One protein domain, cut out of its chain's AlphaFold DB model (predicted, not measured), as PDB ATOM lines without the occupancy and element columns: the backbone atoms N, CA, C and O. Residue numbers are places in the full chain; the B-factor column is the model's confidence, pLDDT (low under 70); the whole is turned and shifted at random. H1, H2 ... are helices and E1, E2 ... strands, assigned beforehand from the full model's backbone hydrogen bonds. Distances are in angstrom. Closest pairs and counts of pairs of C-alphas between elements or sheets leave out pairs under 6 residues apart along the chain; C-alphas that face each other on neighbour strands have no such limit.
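Overview. This is residues 3 to 99 of the 117 residues of an uncharacterized protein of [Clostridium] clostridioforme 90A8 (UniProt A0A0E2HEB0). A long, narrow four-stranded sheet has a second, smaller part at one end, where the hairpin E3 and E4 is partly covered by the last half of helix H2. The short helix H1 sits over one face of the long sheet, near its edge strand E1. The 97 printed residues hold E1, H1, E2, E3, E4, E5, E6 and H2 in chain order; the class is mixed, helices and strands. Both sheets are antiparallel, the larger in the order E1 - E6 - E5 - E2. The whole is only just loose, close to compact, with a radius of gyration of the C-alphas of 15.5 A and spans of 41 by 28 by 26 A.

Along the chain. E1, residues 3 to 5, begins at C-alpha 3 (-44.970, 40.726, -7.689) and is 6.6 A long. H1, residues 11 to 15, measures 6.3 A, and E2, residues 24 to 32, 26.5 A. E3, residues 36 to 41, is 16.4 A and E4, residues 44 to 49, 16.7 A. E5, residues 54 to 64, is 30.7 A and bends by 50 degrees at residue 57. E6, residues 71 to 79, is 24.5 A; H2, residues 87 to 98, is 16.2 A and ends at C-alpha 98 (-48.921, 48.700, -13.332).

Arrangement. E1 and E6 pair through N 3 and O 77, 2.8 A. E5 and E6, a hairpin, have N 60 and O 76 at 2.9 A; E5 and E2 have N 28 and O 59 at 2.8 A. H1 is on this sheet at a height of 8.2 A. In the hairpin E3 and E4, N 39 and O 46 are 3.0 A apart. The closest C-alphas of E3 and H2 are Val 41 and Phe 97, 5.9 A. In H1 and H2 every O i to N i+4 pair is within hydrogen-bond range.

Size, cuts and confidence. The C-alphas of Thr 68 and Phe 84 are farthest apart, 44.6 A. The printed part has no cut, no link is long, and no printed residue is under 70 in pLDDT.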
ATOM      1  N   LEU A   3     -44.309  41.032  -6.430       90.06
ATOM      2  CA  LEU A   3     -44.970  40.726  -7.689       90.06
ATOM      3  C   LEU A   3     -44.755  39.247  -8.004       90.06
ATOM      4  O   LEU A   3     -43.611  38.800  -8.061       90.06
ATOM      5  N   TYR A   4     -45.848  38.525  -8.241       93.12
ATOM      6  CA  TYR A   4     -45.843  37.129  -8.670       93.12
ATOM      7  C   TYR A   4     -46.243  37.053 -10.140       93.12
ATOM      8  O   TYR A   4     -47.259  37.618 -10.544       93.12
ATOM      9  N   MET A   5     -45.445  36.353 -10.939       92.75
ATOM     10  CA  MET A   5     -45.683  36.131 -12.361       92.75
ATOM     11  C   MET A   5     -45.608  34.634 -12.629       92.75
ATOM     12  O   MET A   5     -44.531  34.046 -12.584       92.75
ATOM     13  N   ALA A   6     -46.761  34.024 -12.880       95.06
ATOM     14  CA  ALA A   6     -46.908  32.606 -13.182       95.06
ATOM     15  C   ALA A   6     -48.209  32.383 -13.976       95.06
ATOM     16  O   ALA A   6     -49.086  33.257 -13.960       95.06
ATOM     17  N   PRO A   7     -48.370  31.231 -14.650       93.56
ATOM     18  CA  PRO A   7     -49.658  30.813 -15.189       93.56
ATOM     19  C   PRO A   7     -50.762  30.857 -14.128       93.56
ATOM     20  O   PRO A   7     -50.536  30.549 -12.956       93.56
ATOM     21  N   LYS A   8     -51.977  31.223 -14.544       92.00
ATOM     22  CA  LYS A   8     -53.127  31.386 -13.641       92.00
ATOM     23  C   LYS A   8     -53.414  30.109 -12.849       92.00
ATOM     24  O   LYS A   8     -53.842  30.178 -11.705       92.00
ATOM     25  N   GLU A   9     -53.182  28.955 -13.460       94.12
ATOM     26  CA  GLU A   9     -53.454  27.639 -12.889       94.12
ATOM     27  C   GLU A   9     -52.478  27.262 -11.766       94.12
ATOM     28  O   GLU A   9     -52.777  26.362 -10.983       94.12
ATOM     29  N   THR A  10     -51.314  27.917 -11.689       94.81
ATOM     30  CA  THR A  10     -50.233  27.567 -10.754       94.81
ATOM     31  C   THR A  10     -49.810  28.716  -9.841       94.81
ATOM     32  O   THR A  10     -49.076  28.475  -8.884       94.81
ATOM     33  N   ILE A  11     -50.281  29.947 -10.080       95.31
ATOM     34  CA  ILE A  11     -49.852  31.142  -9.336       95.31
ATOM     35  C   ILE A  11     -50.037  31.017  -7.820       95.31
ATOM     36  O   ILE A  11     -49.131  31.391  -7.079       95.31
ATOM     37  N   ASP A  12     -51.138  30.413  -7.364       96.69
ATOM     38  CA  ASP A  12     -51.430  30.234  -5.935       96.69
ATOM     39  C   ASP A  12     -50.348  29.402  -5.229       96.69
ATOM     40  O   ASP A  12     -49.955  29.718  -4.111       96.69
ATOM     41  N   THR A  13     -49.771  28.407  -5.917       96.12
ATOM     42  CA  THR A  13     -48.680  27.586  -5.359       96.12
ATOM     43  C   THR A  13     -47.477  28.451  -4.990       96.12
ATOM     44  O   THR A  13     -46.886  28.277  -3.928       96.12
ATOM     45  N   TYR A  14     -47.121  29.408  -5.848       95.31
ATOM     46  CA  TYR A  14     -45.973  30.282  -5.614       95.31
ATOM     47  C   TYR A  14     -46.291  31.406  -4.627       95.31
ATOM     48  O   TYR A  14     -45.416  31.801  -3.858       95.31
ATOM     49  N   VAL A  15     -47.533  31.901  -4.613       95.38
ATOM     50  CA  VAL A  15     -48.009  32.868  -3.608       95.38
ATOM     51  C   VAL A  15     -47.930  32.270  -2.200       95.38
ATOM     52  O   VAL A  15     -47.473  32.950  -1.284       95.38
ATOM     53  N   ASP A  16     -48.250  30.982  -2.054       95.75
ATOM     54  CA  ASP A  16     -48.117  30.227  -0.801       95.75
ATOM     55  C   ASP A  16     -46.655  29.884  -0.437       95.75
ATOM     56  O   ASP A  16     -46.394  29.198   0.553       95.75
ATOM     57  N   GLY A  17     -45.678  30.333  -1.234       91.81
ATOM     58  CA  GLY A  17     -44.254  30.061  -1.026       91.81
ATOM     59  C   GLY A  17     -43.852  28.613  -1.320       91.81
ATOM     60  O   GLY A  17     -42.781  28.170  -0.905       91.81
ATOM     61  N   CYS A  18     -44.703  27.864  -2.020       95.44
ATOM     62  CA  CYS A  18     -44.446  26.486  -2.407       95.44
ATOM     63  C   CYS A  18     -43.800  26.404  -3.802       95.44
ATOM     64  O   CYS A  18     -43.864  27.322  -4.618       95.44
ATOM     65  N   MET A  19     -43.179  25.257  -4.086       95.12
ATOM     66  CA  MET A  19     -42.607  24.922  -5.393       95.12
ATOM     67  C   MET A  19     -42.916  23.468  -5.754       95.12
ATOM     68  O   MET A  19     -43.069  22.613  -4.876       95.12
ATOM     69  N   TYR A  20     -42.970  23.161  -7.048       95.06
ATOM     70  CA  TYR A  20     -43.122  21.787  -7.509       95.06
ATOM     71  C   TYR A  20     -41.800  21.028  -7.428       95.06
ATOM     72  O   TYR A  20     -40.708  21.560  -7.636       95.06
ATOM     73  N   LYS A  21     -41.905  19.722  -7.180       95.69
ATOM     74  CA  LYS A  21     -40.749  18.829  -7.211       95.69
ATOM     75  C   LYS A  21     -40.127  18.814  -8.611       95.69
ATOM     76  O   LYS A  21     -40.825  18.574  -9.593       95.69
ATOM     77  N   GLY A  22     -38.807  18.987  -8.676       92.00
ATOM     78  CA  GLY A  22     -38.049  18.998  -9.933       92.00
ATOM     79  C   GLY A  22     -37.914  20.378 -10.578       92.00
ATOM     80  O   GLY A  22     -37.409  20.458 -11.694       92.00
ATOM     81  N   GLN A  23     -38.358  21.440  -9.897       96.25
ATOM     82  CA  GLN A  23     -37.999  22.807 -10.257       96.25
ATOM     83  C   GLN A  23     -36.638  23.182  -9.659       96.25
ATOM     84  O   GLN A  23     -36.322  22.812  -8.528       96.25
ATOM     85  N   ASP A  24     -35.875  23.950 -10.424       95.94
ATOM     86  CA  ASP A  24     -34.664  24.643 -10.011       95.94
ATOM     87  C   ASP A  24     -35.013  26.086  -9.618       95.94
ATOM     88  O   ASP A  24     -35.845  26.731 -10.268       95.94
ATOM     89  N   VAL A  25     -34.350  26.597  -8.577       95.62
ATOM     90  CA  VAL A  25     -34.520  27.967  -8.074       95.62
ATOM     91  C   VAL A  25     -33.269  28.778  -8.381       95.62
ATOM     92  O   VAL A  25     -32.154  28.359  -8.080       95.62
ATOM     93  N   THR A  26     -33.452  29.951  -8.980       95.94
ATOM     94  CA  THR A  26     -32.393  30.956  -9.133       95.94
ATOM     95  C   THR A  26     -32.803  32.212  -8.393       95.94
ATOM     96  O   THR A  26     -33.871  32.752  -8.661       95.94
ATOM     97  N   GLU A  27     -31.946  32.698  -7.502       96.62
ATOM     98  CA  GLU A  27     -32.191  33.904  -6.716       96.62
ATOM     99  C   GLU A  27     -31.105  34.951  -6.973       96.62
ATOM    100  O   GLU A  27     -29.928  34.626  -7.158       96.62
ATOM    101  N   LYS A  28     -31.512  36.220  -7.009       96.38
ATOM    102  CA  LYS A  28     -30.624  37.380  -7.086       96.38
ATOM    103  C   LYS A  28     -31.088  38.439  -6.102       96.38
ATOM    104  O   LYS A  28     -32.251  38.833  -6.108       96.38
ATOM    105  N   GLU A  29     -30.160  38.926  -5.295       95.25
ATOM    106  CA  GLU A  29     -30.418  40.006  -4.352       95.25
ATOM    107  C   GLU A  29     -30.581  41.351  -5.072       95.25
ATOM    108  O   GLU A  29     -29.887  41.646  -6.048       95.25
ATOM    109  N   ILE A  30     -31.484  42.185  -4.563       92.19
ATOM    110  CA  ILE A  30     -31.632  43.586  -4.950       92.19
ATOM    111  C   ILE A  30     -30.921  44.417  -3.882       92.19
ATOM    112  O   ILE A  30     -31.480  44.720  -2.826       92.19
ATOM    113  N   GLY A  31     -29.657  44.738  -4.154       92.69
ATOM    114  CA  GLY A  31     -28.817  45.564  -3.291       92.69
ATOM    115  C   GLY A  31     -28.948  47.061  -3.581       92.69
ATOM    116  O   GLY A  31     -29.155  47.466  -4.725       92.69
ATOM    117  N   VAL A  32     -28.789  47.881  -2.546       92.38
ATOM    118  CA  VAL A  32     -28.757  49.349  -2.611       92.38
ATOM    119  C   VAL A  32     -27.475  49.859  -1.965       92.38
ATOM    120  O   VAL A  32     -27.125  49.402  -0.886       92.38
ATOM    121  N   ASP A  33     -26.808  50.816  -2.614       93.00
ATOM    122  CA  ASP A  33     -25.530  51.413  -2.166       93.00
ATOM    123  C   ASP A  33     -25.587  52.956  -2.063       93.00
ATOM    124  O   ASP A  33     -24.597  53.630  -1.813       93.00
ATOM    125  N   THR A  34     -26.757  53.551  -2.322       90.25
ATOM    126  CA  THR A  34     -26.957  55.016  -2.250       90.25
ATOM    127  C   THR A  34     -28.185  55.409  -1.430       90.25
ATOM    128  O   THR A  34     -28.744  56.496  -1.603       90.25
ATOM    129  N   ALA A  35     -28.642  54.510  -0.556       91.56
ATOM    130  CA  ALA A  35     -29.876  54.613   0.217       91.56
ATOM    131  C   ALA A  35     -31.129  54.917  -0.635       91.56
ATOM    132  O   ALA A  35     -32.078  55.564  -0.169       91.56
ATOM    133  N   LYS A  36     -31.128  54.474  -1.901       90.50
ATOM    134  CA  LYS A  36     -32.227  54.593  -2.866       90.50
ATOM    135  C   LYS A  36     -32.200  53.431  -3.862       90.50
ATOM    136  O   LYS A  36     -31.126  53.080  -4.347       90.50
ATOM    137  N   TYR A  37     -33.360  52.899  -4.245       87.12
ATOM    138  CA  TYR A  37     -33.480  52.072  -5.453       87.12
ATOM    139  C   TYR A  37     -34.373  52.743  -6.496       87.12
ATOM    140  O   TYR A  37     -35.334  53.442  -6.171       87.12
ATOM    141  N   LEU A  38     -34.034  52.516  -7.763       88.50
ATOM    142  CA  LEU A  38     -34.795  52.973  -8.918       88.50
ATOM    143  C   LEU A  38     -35.690  51.832  -9.397       88.50
ATOM    144  O   LEU A  38     -35.191  50.764  -9.751       88.50
ATOM    145  N   LEU A  39     -36.998  52.073  -9.452       88.56
ATOM    146  CA  LEU A  39     -37.932  51.164 -10.106       88.56
ATOM    147  C   LEU A  39     -38.339  51.764 -11.449       88.56
ATOM    148  O   LEU A  39     -38.863  52.875 -11.488       88.56
ATOM    149  N   ASN A  40     -38.080  51.037 -12.538       90.50
ATOM    150  CA  ASN A  40     -38.489  51.399 -13.891       90.50
ATOM    151  C   ASN A  40     -39.339  50.270 -14.481       90.50
ATOM    152  O   ASN A  40     -38.859  49.146 -14.621       90.50
ATOM    153  N   VAL A  41     -40.593  50.579 -14.806       88.12
ATOM    154  CA  VAL A  41     -41.549  49.658 -15.427       88.12
ATOM    155  C   VAL A  41     -42.144  50.361 -16.638       88.12
ATOM    156  O   VAL A  41     -42.794  51.395 -16.494       88.12
ATOM    157  N   ASP A  42     -41.899  49.826 -17.833       87.81
ATOM    158  CA  ASP A  42     -42.443  50.333 -19.101       87.81
ATOM    159  C   ASP A  42     -42.253  51.850 -19.312       87.81
ATOM    160  O   ASP A  42     -43.120  52.550 -19.835       87.81
ATOM    161  N   GLY A  43     -41.104  52.387 -18.882       88.44
ATOM    162  CA  GLY A  43     -40.762  53.808 -19.014       88.44
ATOM    163  C   GLY A  43     -41.320  54.707 -17.907       88.44
ATOM    164  O   GLY A  43     -40.962  55.883 -17.841       88.44
ATOM    165  N   ARG A  44     -42.142  54.170 -16.999       91.06
ATOM    166  CA  ARG A  44     -42.492  54.828 -15.739       91.06
ATOM    167  C   ARG A  44     -41.393  54.567 -14.736       91.06
ATOM    168  O   ARG A  44     -41.014  53.418 -14.532       91.06
ATOM    169  N   TYR A  45     -40.906  55.619 -14.094       91.38
ATOM    170  CA  TYR A  45     -39.835  55.510 -13.115       91.38
ATOM    171  C   TYR A  45     -40.203  56.207 -11.807       91.38
ATOM    172  O   TYR A  45     -40.893  57.224 -11.833       91.38
ATOM    173  N   GLU A  46     -39.719  55.663 -10.690       91.06
ATOM    174  CA  GLU A  46     -39.659  56.340  -9.388       91.06
ATOM    175  C   GLU A  46     -38.356  55.985  -8.672       91.06
ATOM    176  O   GLU A  46     -37.907  54.834  -8.693       91.06
ATOM    177  N   GLU A  47     -37.780  56.979  -7.998       91.12
ATOM    178  CA  GLU A  47     -36.735  56.763  -7.001       91.12
ATOM    179  C   GLU A  47     -37.385  56.576  -5.634       91.12
ATOM    180  O   GLU A  47     -38.124  57.436  -5.149       91.12
ATOM    181  N   ILE A  48     -37.083  55.457  -4.982       89.12
ATOM    182  CA  ILE A  48     -37.570  55.174  -3.638       89.12
ATOM    183  C   ILE A  48     -36.387  55.242  -2.687       89.12
ATOM    184  O   ILE A  48     -35.497  54.391  -2.712       89.12
ATOM    185  N   HIS A  49     -36.383  56.268  -1.836       91.44
ATOM    186  CA  HIS A  49     -35.442  56.362  -0.728       91.44
ATOM    187  C   HIS A  49     -35.673  55.209   0.231       91.44
ATOM    188  O   HIS A  49     -36.797  54.970   0.664       91.44
ATOM    189  N   THR A  50     -34.594  54.526   0.574       90.44
ATOM    190  CA  THR A  50     -34.586  53.402   1.504       90.44
ATOM    191  C   THR A  50     -34.112  53.811   2.893       90.44
ATOM    192  O   THR A  50     -34.493  53.201   3.886       90.44
ATOM    193  N   GLY A  51     -33.310  54.876   2.976       90.25
ATOM    194  CA  GLY A  51     -32.730  55.382   4.223       90.25
ATOM    195  C   GLY A  51     -31.454  54.657   4.661       90.25
ATOM    196  O   GLY A  51     -30.753  55.170   5.530       90.25
ATOM    197  N   ALA A  52     -31.125  53.520   4.042       90.88
ATOM    198  CA  ALA A  52     -29.890  52.780   4.275       90.88
ATOM    199  C   ALA A  52     -29.497  51.924   3.062       90.88
ATOM    200  O   ALA A  52     -30.340  51.561   2.235       90.88
ATOM    201  N   ASP A  53     -28.220  51.569   3.006       93.19
ATOM    202  CA  ASP A  53     -27.662  50.618   2.047       93.19
ATOM    203  C   ASP A  53     -27.919  49.167   2.486       93.19
ATOM    204  O   ASP A  53     -28.362  48.906   3.608       93.19
ATOM    205  N   GLY A  54     -27.645  48.212   1.600       93.50
ATOM    206  CA  GLY A  54     -27.748  46.778   1.867       93.50
ATOM    207  C   GLY A  54     -28.823  46.080   1.040       93.50
ATOM    208  O   GLY A  54     -29.068  46.433  -0.111       93.50
ATOM    209  N   TYR A  55     -29.438  45.052   1.622       93.94
ATOM    210  CA  TYR A  55     -30.413  44.192   0.954       93.94
ATOM    211  C   TYR A  55     -31.826  44.781   1.025       93.94
ATOM    212  O   TYR A  55     -32.385  44.954   2.109       93.94
ATOM    213  N   TRP A  56     -32.424  45.046  -0.135       93.94
ATOM    214  CA  TRP A  56     -33.748  45.669  -0.258       93.94
ATOM    215  C   TRP A  56     -34.751  44.823  -1.037       93.94
ATOM    216  O   TRP A  56     -35.800  45.318  -1.454       93.94
ATOM    217  N   GLY A  57     -34.465  43.535  -1.191       93.94
ATOM    218  CA  GLY A  57     -35.369  42.580  -1.804       93.94
ATOM    219  C   GLY A  57     -34.635  41.567  -2.661       93.94
ATOM    220  O   GLY A  57     -33.408  41.493  -2.663       93.94
ATOM    221  N   ASN A  58     -35.399  40.795  -3.416       95.69
ATOM    222  CA  ASN A  58     -34.866  39.763  -4.281       95.69
ATOM    223  C   ASN A  58     -35.714  39.562  -5.527       95.69
ATOM    224  O   ASN A  58     -36.919  39.804  -5.582       95.69
ATOM    225  N   TYR A  59     -35.027  39.050  -6.528       95.75
ATOM    226  CA  TYR A  59     -35.579  38.428  -7.704       95.75
ATOM    227  C   TYR A  59     -35.408  36.916  -7.569       95.75
ATOM    228  O   TYR A  59     -34.317  36.451  -7.244       95.75
ATOM    229  N   MET A  60     -36.456  36.153  -7.858       97.06
ATOM    230  CA  MET A  60     -36.405  34.695  -7.862       97.06
ATOM    231  C   MET A  60     -37.102  34.135  -9.103       97.06
ATOM    232  O   MET A  60     -38.195  34.568  -9.460       97.06
ATOM    233  N   GLU A  61     -36.467  33.161  -9.751       97.31
ATOM    234  CA  GLU A  61     -37.030  32.355 -10.836       97.31
ATOM    235  C   GLU A  61     -37.186  30.907 -10.388       97.31
ATOM    236  O   GLU A  61     -36.260  30.323  -9.822       97.31
ATOM    237  N   LEU A  62     -38.326  30.314 -10.735       96.94
ATOM    238  CA  LEU A  62     -38.561  28.880 -10.666       96.94
ATOM    239  C   LEU A  62     -38.673  28.345 -12.089       96.94
ATOM    240  O   LEU A  62     -39.512  28.789 -12.877       96.94
ATOM    241  N   SER A  63     -37.811  27.394 -12.428       96.81
ATOM    242  CA  SER A  63     -37.757  26.817 -13.771       96.81
ATOM    243  C   SER A  63     -37.606  25.307 -13.731       96.81
ATOM    244  O   SER A  63     -37.119  24.759 -12.750       96.81
ATOM    245  N   ARG A  64     -37.988  24.628 -14.808       95.06
ATOM    246  CA  ARG A  64     -37.794  23.183 -14.987       95.06
ATOM    247  C   ARG A  64     -37.048  22.887 -16.277       95.06
ATOM    248  O   ARG A  64     -37.070  23.681 -17.216       95.06
ATOM    249  N   GLY A  65     -36.433  21.711 -16.342       91.75
ATOM    250  CA  GLY A  65     -35.568  21.339 -17.462       91.75
ATOM    251  C   GLY A  65     -34.190  21.997 -17.372       91.75
ATOM    252  O   GLY A  65     -33.912  22.786 -16.477       91.75
ATOM    253  N   GLN A  66     -33.296  21.632 -18.286       85.94
ATOM    254  CA  GLN A  66     -31.885  22.024 -18.246       85.94
ATOM    255  C   GLN A  66     -31.435  22.512 -19.630       85.94
ATOM    256  O   GLN A  66     -31.941  22.053 -20.660       85.94
ATOM    257  N   GLY A  67     -30.474  23.441 -19.659       86.19
ATOM    258  CA  GLY A  67     -29.908  23.986 -20.896       86.19
ATOM    259  C   GLY A  67     -30.963  24.627 -21.802       86.19
ATOM    260  O   GLY A  67     -31.732  25.483 -21.371       86.19
ATOM    261  N   THR A  68     -31.017  24.198 -23.064       87.44
ATOM    262  CA  THR A  68     -31.963  24.718 -24.068       87.44
ATOM    263  C   THR A  68     -33.417  24.325 -23.807       87.44
ATOM    264  O   THR A  68     -34.314  24.936 -24.374       87.44
ATOM    265  N   ASN A  69     -33.660  23.329 -22.948       90.88
ATOM    266  CA  ASN A  69     -35.002  22.867 -22.586       90.88
ATOM    267  C   ASN A  69     -35.502  23.512 -21.286       90.88
ATOM    268  O   ASN A  69     -36.452  23.014 -20.683       90.88
ATOM    269  N   ARG A  70     -34.835  24.574 -20.815       93.50
ATOM    270  CA  ARG A  70     -35.263  25.320 -19.634       93.50
ATOM    271  C   ARG A  70     -36.592  26.019 -19.920       93.50
ATOM    272  O   ARG A  70     -36.693  26.829 -20.837       93.50
ATOM    273  N   ILE A  71     -37.582  25.739 -19.084       94.81
ATOM    274  CA  ILE A  71     -38.898  26.370 -19.096       94.81
ATOM    275  C   ILE A  71     -39.025  27.184 -17.810       94.81
ATOM    276  O   ILE A  71     -38.883  26.633 -16.719       94.81
ATOM    277  N   LEU A  72     -39.261  28.491 -17.938       95.81
ATOM    278  CA  LEU A  72     -39.581  29.360 -16.806       95.81
ATOM    279  C   LEU A  72     -41.039  29.114 -16.406       95.81
ATOM    280  O   LEU A  72     -41.939  29.342 -17.211       95.81
ATOM    281  N   ASP A  73     -41.259  28.640 -15.183       96.44
ATOM    282  CA  ASP A  73     -42.604  28.366 -14.672       96.44
ATOM    283  C   ASP A  73     -43.140  29.550 -13.856       96.44
ATOM    284  O   ASP A  73     -44.325  29.870 -13.946       96.44
ATOM    285  N   ALA A  74     -42.274  30.213 -13.080       96.88
ATOM    286  CA  ALA A  74     -42.642  31.394 -12.311       96.88
ATOM    287  C   ALA A  74     -41.462  32.332 -12.057       96.88
ATOM    288  O   ALA A  74     -40.301  31.923 -12.018       96.88
ATOM    289  N   MET A  75     -41.788  33.600 -11.826       96.88
ATOM    290  CA  MET A  75     -40.865  34.636 -11.389       96.88
ATOM    291  C   MET A  75     -41.512  35.454 -10.273       96.88
ATOM    292  O   MET A  75     -42.687  35.820 -10.352       96.88
ATOM    293  N   THR A  76     -40.729  35.785  -9.254       95.62
ATOM    294  CA  THR A  76     -41.132  36.699  -8.187       95.62
ATOM    295  C   THR A  76     -40.134  37.830  -8.044       95.62
ATOM    296  O   THR A  76     -38.926  37.606  -8.047       95.62
ATOM    297  N   VAL A  77     -40.648  39.044  -7.876       93.19
ATOM    298  CA  VAL A  77     -39.847  40.221  -7.530       93.19
ATOM    299  C   VAL A  77     -40.377  40.774  -6.224       93.19
ATOM    300  O   VAL A  77     -41.491  41.297  -6.185       93.19
ATOM    301  N   SER A  78     -39.587  40.666  -5.165       92.38
ATOM    302  CA  SER A  78     -39.881  41.277  -3.875       92.38
ATOM    303  C   SER A  78     -39.029  42.517  -3.698       92.38
ATOM    304  O   SER A  78     -37.818  42.486  -3.886       92.38
ATOM    305  N   VAL A  79     -39.671  43.602  -3.292       89.62
ATOM    306  CA  VAL A  79     -39.026  44.867  -2.967       89.62
ATOM    307  C   VAL A  79     -39.460  45.285  -1.567       89.62
ATOM    308  O   VAL A  79     -40.660  45.368  -1.270       89.62
ATOM    309  N   CYS A  80     -38.486  45.533  -0.698       89.25
ATOM    310  CA  CYS A  80     -38.698  45.982   0.668       89.25
ATOM    311  C   CYS A  80     -39.305  47.390   0.678       89.25
ATOM    312  O   CYS A  80     -38.863  48.300  -0.032       89.25
ATOM    313  N   MET A  81     -40.340  47.558   1.500       84.44
ATOM    314  CA  MET A  81     -40.934  48.864   1.760       84.44
ATOM    315  C   MET A  81     -40.092  49.576   2.825       84.44
ATOM    316  O   MET A  81     -39.857  48.972   3.872       84.44
ATOM    317  N   PRO A  82     -39.648  50.823   2.601       88.50
ATOM    318  CA  PRO A  82     -39.010  51.607   3.653       88.50
ATOM    319  C   PRO A  82     -39.961  51.815   4.842       88.50
ATOM    320  O   PRO A  82     -41.164  51.973   4.656       88.50
ATOM    321  N   GLU A  83     -39.444  51.858   6.069       86.44
ATOM    322  CA  GLU A  83     -40.283  51.905   7.284       86.44
ATOM    323  C   GLU A  83     -41.185  53.151   7.373       86.44
ATOM    324  O   GLU A  83     -42.253  53.125   7.978       86.44
ATOM    325  N   PHE A  84     -40.780  54.252   6.742       88.38
ATOM    326  CA  PHE A  84     -41.473  55.548   6.770       88.38
ATOM    327  C   PHE A  84     -42.571  55.695   5.707       88.38
ATOM    328  O   PHE A  84     -42.983  56.800   5.350       88.38
ATOM    329  N   LYS A  85     -42.991  54.586   5.116       87.25
ATOM    330  CA  LYS A  85     -43.654  54.552   3.823       87.25
ATOM    331  C   LYS A  85     -44.912  53.697   4.070       87.25
ATOM    332  O   LYS A  85     -44.826  52.542   4.475       87.25
ATOM    333  N   ASP A  86     -46.092  54.294   3.900       89.88
ATOM    334  CA  ASP A  86     -47.368  53.693   4.314       89.88
ATOM    335  C   ASP A  86     -48.061  52.875   3.207       89.88
ATOM    336  O   ASP A  86     -47.631  52.825   2.049       89.88
ATOM    337  N   PHE A  87     -49.160  52.207   3.572       87.19
ATOM    338  CA  PHE A  87     -49.923  51.363   2.650       87.19
ATOM    339  C   PHE A  87     -50.487  52.147   1.457       87.19
ATOM    340  O   PHE A  87     -50.404  51.682   0.319       87.19
ATOM    341  N   GLU A  88     -51.029  53.345   1.686       90.56
ATOM    342  CA  GLU A  88     -51.589  54.165   0.608       90.56
ATOM    343  C   GLU A  88     -50.501  54.645  -0.360       90.56
ATOM    344  O   GLU A  88     -50.710  54.637  -1.575       90.56
ATOM    345  N   SER A  89     -49.302  54.968   0.136       88.88
ATOM    346  CA  SER A  89     -48.143  55.247  -0.715       88.88
ATOM    347  C   SER A  89     -47.806  54.056  -1.610       88.88
ATOM    348  O   SER A  89     -47.585  54.251  -2.806       88.88
ATOM    349  N   MET A  90     -47.826  52.823  -1.080       86.88
ATOM    350  CA  MET A  90     -47.608  51.635  -1.916       86.88
ATOM    351  C   MET A  90     -48.687  51.443  -2.949       86.88
ATOM    352  O   MET A  90     -48.376  51.220  -4.112       86.88
ATOM    353  N   LYS A  91     -49.949  51.551  -2.545       87.31
ATOM    354  CA  LYS A  91     -51.071  51.381  -3.459       87.31
ATOM    355  C   LYS A  91     -50.977  52.354  -4.637       87.31
ATOM    356  O   LYS A  91     -51.233  51.963  -5.775       87.31
ATOM    357  N   ARG A  92     -50.550  53.597  -4.382       89.31
ATOM    358  CA  ARG A  92     -50.295  54.600  -5.428       89.31
ATOM    359  C   ARG A  92     -49.115  54.223  -6.321       89.31
ATOM    360  O   ARG A  92     -49.254  54.343  -7.532       89.31
ATOM    361  N   LEU A  93     -48.005  53.735  -5.763       89.00
ATOM    362  CA  LEU A  93     -46.850  53.273  -6.545       89.00
ATOM    363  C   LEU A  93     -47.208  52.073  -7.430       89.00
ATOM    364  O   LEU A  93     -46.953  52.099  -8.630       89.00
ATOM    365  N   THR A  94     -47.859  51.050  -6.871       86.75
ATOM    366  CA  THR A  94     -48.333  49.886  -7.630       86.75
ATOM    367  C   THR A  94     -49.284  50.314  -8.743       86.75
ATOM    368  O   THR A  94     -49.129  49.882  -9.882       86.75
ATOM    369  N   GLY A  95     -50.233  51.206  -8.437       88.56
ATOM    370  CA  GLY A  95     -51.141  51.768  -9.433       88.56
ATOM    371  C   GLY A  95     -50.404  52.533 -10.529       88.56
ATOM    372  O   GLY A  95     -50.687  52.317 -11.698       88.56
ATOM    373  N   TYR A  96     -49.437  53.380 -10.179       90.12
ATOM    374  CA  TYR A  96     -48.641  54.134 -11.146       90.12
ATOM    375  C   TYR A  96     -47.883  53.209 -12.100       90.12
ATOM    376  O   TYR A  96     -48.032  53.336 -13.311       90.12
ATOM    377  N   PHE A  97     -47.128  52.243 -11.575       88.31
ATOM    378  CA  PHE A  97     -46.318  51.358 -12.407       88.31
ATOM    379  C   PHE A  97     -47.169  50.429 -13.275       88.31
ATOM    380  O   PHE A  97     -46.932  50.331 -14.478       88.31
ATOM    381  N   PHE A  98     -48.199  49.807 -12.700       85.94
ATOM    382  CA  PHE A  98     -48.921  48.700 -13.332       85.94
ATOM    383  C   PHE A  98     -50.328  49.065 -13.831       85.94
ATOM    384  O   PHE A  98     -51.118  48.166 -14.112       85.94
ATOM    385  N   LEU A  99     -50.657  50.357 -13.973       79.75
ATOM    386  CA  LEU A  99     -52.002  50.821 -14.364       79.75
ATOM    387  C   LEU A  99     -52.528  50.170 -15.657       79.75
ATOM    388  O   LEU A  99     -53.723  49.917 -15.783       79.75
TER     389      LEU A  99